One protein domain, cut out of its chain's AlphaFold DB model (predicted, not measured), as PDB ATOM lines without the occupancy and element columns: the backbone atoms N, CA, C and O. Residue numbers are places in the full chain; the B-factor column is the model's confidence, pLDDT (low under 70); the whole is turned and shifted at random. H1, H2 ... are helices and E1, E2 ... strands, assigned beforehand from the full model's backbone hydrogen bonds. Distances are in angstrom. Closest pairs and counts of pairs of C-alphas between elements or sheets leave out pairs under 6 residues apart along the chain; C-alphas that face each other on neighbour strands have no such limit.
ATOM      1  N   ALA A  49     -15.069  22.724   2.458       78.75
ATOM      2  CA  ALA A  49     -13.629  22.717   2.273       78.75
ATOM      3  C   ALA A  49     -12.916  22.061   3.473       78.75
ATOM      4  O   ALA A  49     -13.029  22.517   4.611       78.75
ATOM      5  N   GLY A  50     -12.159  20.992   3.224       81.81
ATOM      6  CA  GLY A  50     -11.345  20.303   4.227       81.81
ATOM      7  C   GLY A  50     -10.108  19.639   3.615       81.81
ATOM      8  O   GLY A  50      -9.912  19.726   2.402       81.81
ATOM      9  N   PRO A  51      -9.253  18.991   4.430       81.88
ATOM     10  CA  PRO A  51      -8.069  18.301   3.921       81.88
ATOM     11  C   PRO A  51      -8.445  17.227   2.885       81.88
ATOM     12  O   PRO A  51      -9.352  16.430   3.127       81.88
ATOM     13  N   GLY A  52      -7.755  17.220   1.745       82.75
ATOM     14  CA  GLY A  52      -8.036  16.390   0.568       82.75
ATOM     15  C   GLY A  52      -8.982  17.031  -0.457       82.75
ATOM     16  O   GLY A  52      -9.262  16.426  -1.490       82.75
ATOM     17  N   CYS A  53      -9.495  18.241  -0.205       84.19
ATOM     18  CA  CYS A  53     -10.358  18.953  -1.149       84.19
ATOM     19  C   CYS A  53      -9.563  19.919  -2.035       84.19
ATOM     20  O   CYS A  53      -8.723  20.683  -1.557       84.19
ATOM     21  N   VAL A  54      -9.913  19.962  -3.323       88.25
ATOM     22  CA  VAL A  54      -9.467  21.013  -4.247       88.25
ATOM     23  C   VAL A  54     -10.471  22.158  -4.221       88.25
ATOM     24  O   VAL A  54     -11.650  21.974  -4.515       88.25
ATOM     25  N   ILE A  55      -9.995  23.350  -3.878       88.12
ATOM     26  CA  ILE A  55     -10.810  24.545  -3.681       88.12
ATOM     27  C   ILE A  55     -10.478  25.555  -4.778       88.12
ATOM     28  O   ILE A  55      -9.311  25.880  -5.008       88.12
ATOM     29  N   GLY A  56     -11.513  26.056  -5.452       88.81
ATOM     30  CA  GLY A  56     -11.414  27.182  -6.375       88.81
ATOM     31  C   GLY A  56     -11.647  28.495  -5.635       88.81
ATOM     32  O   GLY A  56     -12.700  28.687  -5.034       88.81
ATOM     33  N   LEU A  57     -10.672  29.394  -5.692       89.25
ATOM     34  CA  LEU A  57     -10.698  30.710  -5.066       89.25
ATOM     35  C   LEU A  57     -10.788  31.783  -6.144       89.25
ATOM     36  O   LEU A  57     -10.061  31.733  -7.138       89.25
ATOM     37  N   LEU A  58     -11.642  32.775  -5.914       89.81
ATOM     38  CA  LEU A  58     -11.717  33.983  -6.725       89.81
ATOM     39  C   LEU A  58     -11.245  35.168  -5.883       89.81
ATOM     40  O   LEU A  58     -11.886  35.534  -4.900       89.81
ATOM     41  N   ASP A  59     -10.133  35.781  -6.280       87.06
ATOM     42  CA  ASP A  59      -9.722  37.067  -5.725       87.06
ATOM     43  C   ASP A  59     -10.649  38.156  -6.273       87.06
ATOM     44  O   ASP A  59     -10.556  38.534  -7.439       87.06
ATOM     45  N   ILE A  60     -11.533  38.671  -5.420       85.06
ATOM     46  CA  ILE A  60     -12.538  39.683  -5.772       85.06
ATOM     47  C   ILE A  60     -11.885  41.001  -6.219       85.06
ATOM     48  O   ILE A  60     -12.455  41.734  -7.022       85.06
ATOM     49  N   LYS A  61     -10.681  41.320  -5.730       85.25
ATOM     50  CA  LYS A  61     -10.002  42.580  -6.059       85.25
ATOM     51  C   LYS A  61      -9.364  42.534  -7.441       85.25
ATOM     52  O   LYS A  61      -9.424  43.513  -8.178       85.25
ATOM     53  N   ASN A  62      -8.717  41.417  -7.762       86.12
ATOM     54  CA  ASN A  62      -7.954  41.267  -9.002       86.12
ATOM     55  C   ASN A  62      -8.694  40.453 -10.073       86.12
ATOM     56  O   ASN A  62      -8.195  40.333 -11.189       86.12
ATOM     57  N   MET A  63      -9.860  39.889  -9.740       88.12
ATOM     58  CA  MET A  63     -10.627  38.948 -10.567       88.12
ATOM     59  C   MET A  63      -9.792  37.743 -11.028       88.12
ATOM     60  O   MET A  63      -9.991  37.208 -12.117       88.12
ATOM     61  N   ILE A  64      -8.834  37.314 -10.198       88.62
ATOM     62  CA  ILE A  64      -7.948  36.185 -10.498       88.62
ATOM     63  C   ILE A  64      -8.523  34.928  -9.862       88.62
ATOM     64  O   ILE A  64      -8.747  34.878  -8.651       88.62
ATOM     65  N   GLN A  65      -8.702  33.893 -10.677       88.69
ATOM     66  CA  GLN A  65      -9.072  32.572 -10.196       88.69
ATOM     67  C   GLN A  65      -7.823  31.732  -9.927       88.69
ATOM     68  O   GLN A  65      -6.922  31.636 -10.763       88.69
ATOM     69  N   THR A  66      -7.773  31.095  -8.762       88.62
ATOM     70  CA  THR A  66      -6.712  30.153  -8.395       88.62
ATOM     71  C   THR A  66      -7.319  28.896  -7.799       88.62
ATOM     72  O   THR A  66      -8.334  28.956  -7.119       88.62
ATOM     73  N   ASN A  67      -6.691  27.751  -8.055       89.75
ATOM     74  CA  ASN A  67      -7.089  26.491  -7.441       89.75
ATOM     75  C   ASN A  67      -5.991  26.065  -6.480       89.75
ATOM     76  O   ASN A  67      -4.810  26.135  -6.835       89.75
ATOM     77  N   THR A  68      -6.376  25.605  -5.298       88.81
ATOM     78  CA  THR A  68      -5.446  25.042  -4.325       88.81
ATOM     79  C   THR A  68      -6.042  23.805  -3.679       88.81
ATOM     80  O   THR A  68      -7.238  23.748  -3.408       88.81
ATOM     81  N   GLU A  69      -5.205  22.801  -3.466       90.19
ATOM     82  CA  GLU A  69      -5.562  21.629  -2.683       90.19
ATOM     83  C   GLU A  69      -5.261  21.905  -1.213       90.19
ATOM     84  O   GLU A  69      -4.150  22.322  -0.871       90.19
ATOM     85  N   LEU A  70      -6.248  21.695  -0.346       89.06
ATOM     86  CA  LEU A  70      -6.045  21.774   1.092       89.06
ATOM     87  C   LEU A  70      -5.481  20.437   1.570       89.06
ATOM     88  O   LEU A  70      -6.125  19.409   1.400       89.06
ATOM     89  N   VAL A  71      -4.300  20.432   2.177       88.31
ATOM     90  CA  VAL A  71      -3.614  19.196   2.591       88.31
ATOM     91  C   VAL A  71      -3.189  19.251   4.050       88.31
ATOM     92  O   VAL A  71      -3.148  20.321   4.665       88.31
ATOM     93  N   MET A  72      -2.852  18.096   4.617       86.62
ATOM     94  CA  MET A  72      -2.259  18.051   5.949       86.62
ATOM     95  C   MET A  72      -0.867  18.725   5.950       86.62
ATOM     96  O   MET A  72      -0.212  18.802   4.910       86.62
ATOM     97  N   PRO A  73      -0.384  19.253   7.093       83.25
ATOM     98  CA  PRO A  73       0.847  20.055   7.140       83.25
ATOM     99  C   PRO A  73       2.101  19.350   6.611       83.25
ATOM    100  O   PRO A  73       2.976  19.994   6.040       83.25
ATOM    101  N   ASN A  74       2.176  18.032   6.783       84.94
ATOM    102  CA  ASN A  74       3.241  17.161   6.282       84.94
ATOM    103  C   ASN A  74       3.280  17.055   4.745       84.94
ATOM    104  O   ASN A  74       4.310  16.693   4.189       84.94
ATOM    105  N   GLU A  75       2.179  17.372   4.069       84.19
ATOM    106  CA  GLU A  75       2.007  17.255   2.615       84.19
ATOM    107  C   GLU A  75       2.015  18.622   1.912       84.19
ATOM    108  O   GLU A  75       1.829  18.713   0.697       84.19
ATOM    109  N   ALA A  76       2.214  19.705   2.669       84.12
ATOM    110  CA  ALA A  76       2.152  21.065   2.159       84.12
ATOM    111  C   ALA A  76       3.278  21.346   1.153       84.12
ATOM    112  O   ALA A  76       4.463  21.355   1.487       84.12
ATOM    113  N   ALA A  77       2.887  21.653  -0.083       87.19
ATOM    114  CA  ALA A  77       3.785  21.956  -1.188       87.19
ATOM    115  C   ALA A  77       3.259  23.179  -1.965       87.19
ATOM    116  O   ALA A  77       2.563  23.029  -2.976       87.19
ATOM    117  N   PRO A  78       3.603  24.414  -1.543       79.81
ATOM    118  CA  PRO A  78       3.079  25.638  -2.159       79.81
ATOM    119  C   PRO A  78       3.376  25.754  -3.660       79.81
ATOM    120  O   PRO A  78       2.550  26.250  -4.423       79.81
ATOM    121  N   LYS A  79       4.536  25.246  -4.109       83.69
ATOM    122  CA  LYS A  79       4.922  25.220  -5.534       83.69
ATOM    123  C   LYS A  79       4.019  24.320  -6.382       83.69
ATOM    124  O   LYS A  79       3.887  24.543  -7.579       83.69
ATOM    125  N   GLU A  80       3.374  23.344  -5.754       85.56
ATOM    126  CA  GLU A  80       2.475  22.381  -6.387       85.56
ATOM    127  C   GLU A  80       1.002  22.707  -6.110       85.56
ATOM    128  O   GLU A  80       0.133  21.861  -6.288       85.56
ATOM    129  N   LYS A  81       0.706  23.943  -5.676       86.81
ATOM    130  CA  LYS A  81      -0.641  24.413  -5.303       86.81
ATOM    131  C   LYS A  81      -1.268  23.657  -4.122       86.81
ATOM    132  O   LYS A  81      -2.486  23.729  -3.940       86.81
ATOM    133  N   ARG A  82      -0.460  22.995  -3.290       87.75
ATOM    134  CA  ARG A  82      -0.914  22.329  -2.065       87.75
ATOM    135  C   ARG A  82      -0.682  23.232  -0.861       87.75
ATOM    136  O   ARG A  82       0.457  23.561  -0.525       87.75
ATOM    137  N   THR A  83      -1.767  23.635  -0.220       88.44
ATOM    138  CA  THR A  83      -1.772  24.559   0.912       88.44
ATOM    139  C   THR A  83      -2.060  23.792   2.194       88.44
ATOM    140  O   THR A  83      -3.040  23.057   2.278       88.44
ATOM    141  N   SER A  84      -1.222  23.987   3.215       86.88
ATOM    142  CA  SER A  84      -1.453  23.394   4.535       86.88
ATOM    143  C   SER A  84      -2.783  23.872   5.109       86.88
ATOM    144  O   SER A  84      -3.036  25.079   5.164       86.88
ATOM    145  N   ALA A  85      -3.576  22.941   5.626       84.56
ATOM    146  CA  ALA A  85      -4.799  23.223   6.362       84.56
ATOM    147  C   ALA A  85      -4.541  24.100   7.609       84.56
ATOM    148  O   ALA A  85      -5.400  24.881   7.998       84.56
ATOM    149  N   LEU A  86      -3.331  24.054   8.188       83.69
ATOM    150  CA  LEU A  86      -2.925  24.917   9.306       83.69
ATOM    151  C   LEU A  86      -2.414  26.295   8.869       83.69
ATOM    152  O   LEU A  86      -2.053  27.104   9.716       83.69
ATOM    153  N   SER A  87      -2.245  26.565   7.574       82.81
ATOM    154  CA  SER A  87      -1.780  27.885   7.121       82.81
ATOM    155  C   SER A  87      -2.865  28.944   7.340       82.81
ATOM    156  O   SER A  87      -4.034  28.576   7.367       82.81
ATOM    157  N   PRO A  88      -2.533  30.247   7.420       81.50
ATOM    158  CA  PRO A  88      -3.547  31.294   7.578       81.50
ATOM    159  C   PRO A  88      -4.646  31.227   6.511       81.50
ATOM    160  O   PRO A  88      -5.826  31.374   6.808       81.50
ATOM    161  N   LEU A  89      -4.256  30.934   5.266       83.88
ATOM    162  CA  LEU A  89      -5.197  30.706   4.179       83.88
ATOM    163  C   LEU A  89      -5.998  29.415   4.403       83.88
ATOM    164  O   LEU A  89      -7.220  29.435   4.340       83.88
ATOM    165  N   GLY A  90      -5.329  28.298   4.692       85.69
ATOM    166  CA  GLY A  90      -5.983  26.999   4.823       85.69
ATOM    167  C   GLY A  90      -6.937  26.890   6.016       85.69
ATOM    168  O   GLY A  90      -8.006  26.292   5.888       85.69
ATOM    169  N   SER A  91      -6.612  27.519   7.144       83.69
ATOM    170  CA  SER A  91      -7.485  27.555   8.317       83.69
ATOM    171  C   SER A  91      -8.734  28.374   8.016       83.69
ATOM    172  O   SER A  91      -9.844  27.902   8.222       83.69
ATOM    173  N   SER A  92      -8.564  29.548   7.400       83.69
ATOM    174  CA  SER A  92      -9.684  30.388   6.975       83.69
ATOM    175  C   SER A  92     -10.590  29.710   5.945       83.69
ATOM    176  O   SER A  92     -11.783  29.996   5.912       83.69
ATOM    177  N   LEU A  93     -10.052  28.834   5.096       83.25
ATOM    178  CA  LEU A  93     -10.846  28.093   4.114       83.25
ATOM    179  C   LEU A  93     -11.525  26.856   4.696       83.25
ATOM    180  O   LEU A  93     -12.509  26.386   4.131       83.25
ATOM    181  N   SER A  94     -11.018  26.317   5.800       82.12
ATOM    182  CA  SER A  94     -11.568  25.108   6.401       82.12
ATOM    183  C   SER A  94     -13.012  25.348   6.852       82.12
ATOM    184  O   SER A  94     -13.316  26.337   7.512       82.12
ATOM    185  N   GLY A  95     -13.917  24.446   6.472       76.31
ATOM    186  CA  GLY A  95     -15.335  24.500   6.828       76.31
ATOM    187  C   GLY A  95     -16.199  25.460   6.004       76.31
ATOM    188  O   GLY A  95     -17.401  25.502   6.253       76.31
ATOM    189  N   LEU A  96     -15.630  26.191   5.038       83.62
ATOM    190  CA  LEU A  96     -16.411  27.023   4.117       83.62
ATOM    191  C   LEU A  96     -17.180  26.176   3.101       83.62
ATOM    192  O   LEU A  96     -16.707  25.119   2.673       83.62
ATOM    193  N   GLU A  97     -18.338  26.680   2.684       84.75
ATOM    194  CA  GLU A  97     -19.151  26.134   1.602       84.75
ATOM    195  C   GLU A  97     -18.865  26.837   0.269       84.75
ATOM    196  O   GLU A  97     -18.314  27.940   0.186       84.75
ATOM    197  N   LYS A  98     -19.243  26.181  -0.832       83.06
ATOM    198  CA  LYS A  98     -19.125  26.778  -2.164       83.06
ATOM    199  C   LYS A  98     -19.982  28.047  -2.251       83.06
ATOM    200  O   LYS A  98     -21.199  27.979  -2.144       83.06
ATOM    201  N   GLY A  99     -19.340  29.164  -2.582       84.94
ATOM    202  CA  GLY A  99     -19.994  30.469  -2.706       84.94
ATOM    203  C   GLY A  99     -19.780  31.375  -1.495       84.94
ATOM    204  O   GLY A  99     -20.075  32.564  -1.594       84.94
ATOM    205  N   ASP A 100     -19.205  30.854  -0.408       85.31
ATOM    206  CA  ASP A 100     -18.834  31.669   0.741       85.31
ATOM    207  C   ASP A 100     -17.723  32.659   0.385       85.31
ATOM    208  O   ASP A 100     -16.769  32.355  -0.338       85.31
TER     209      ASP A 100
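This is residues 49 to 100 of the 106 residues of the protein "Transcription elongation factor, GreA/GreB, C-term" of Nitrosomonas cryotolerans ATCC 49181 (UniProt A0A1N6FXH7). A long, two-stranded hairpin, E1 and E2, makes a narrow sheet whose turn end sticks out with residues 59 to 64; at its other end the short strand E3 joins the last residues of E2, and one short helix, H1, packs over a face of the sheet there. Under half of the 52 printed residues are in named elements; the rest is loop and ends, but for two short unnamed helical runs, residues 73 to 75 and 78 to 80, in the link from E2 to E3. Along the chain come E1, E2, E3 and H1; the sheet, in the order E1 E2 E3, is mixed, and the class is mixed, helices and strands. The whole is compact, with a radius of gyration of the C-alphas of 10.5 A, and it spans 31 by 23 by 17 A.

The inner strand of the sheet is E2, residues 64 to 71. The edge strand E1, residues 54 to 59, forms a hairpin with E2, antiparallel at 147 degrees between their directions. N 55 and O 68 are 2.8 A apart and N 66 and O 57 are 2.9 A apart, both within hydrogen-bond range. The other edge strand, E3, residues 82 to 84, is parallel to E2 at 61 degrees, with N 83 and O 69 within hydrogen-bond range at 2.8 A. The pairing is staggered: E2 pairs with E1 over residues 64 to 69 and with E3 over residues 69 to 71. E1 and E3 are apart. H1, residues 88 to 93, is on the sheet at a height over the sheet of 8.4 A. It lies over none of the strands, but only just: of its 6 C-alphas, 2 fall on E2 and 2 on E3. The closest C-alphas of E3 and H1 are those of Ser 84 and Gly 90, 5.8 A apart; those of E2 and H1 are Leu 70 and Gly 90, 6.4 A apart. In H1 every O i to N i+4 pair is within hydrogen-bond range.

E2, Ile 64 to Val 71, is the longest strand, 21.9 A from first to last C-alpha. E1 begins at C-alpha 54, (-9.467, 21.013, -4.247), and measures 16.1 A. E3, Arg 82 to Ser 84, measures 6.7 A. H1 measures 8.7 A from Pro 88 to Leu 93 and ends at C-alpha 93, (-10.846, 28.093, 4.114).

The two C-alphas farthest apart, those of Lys 61 and Asn 74, are 31.2 A from each other. The printed part, residues 49 to 100, has no cut. The links from E1 to E2 and from E3 to H1 are tight, that from E2 to E3 is short with 10 residues, and no link is long. The mean pLDDT of the printed part is 85.4, and no printed residue is under 70.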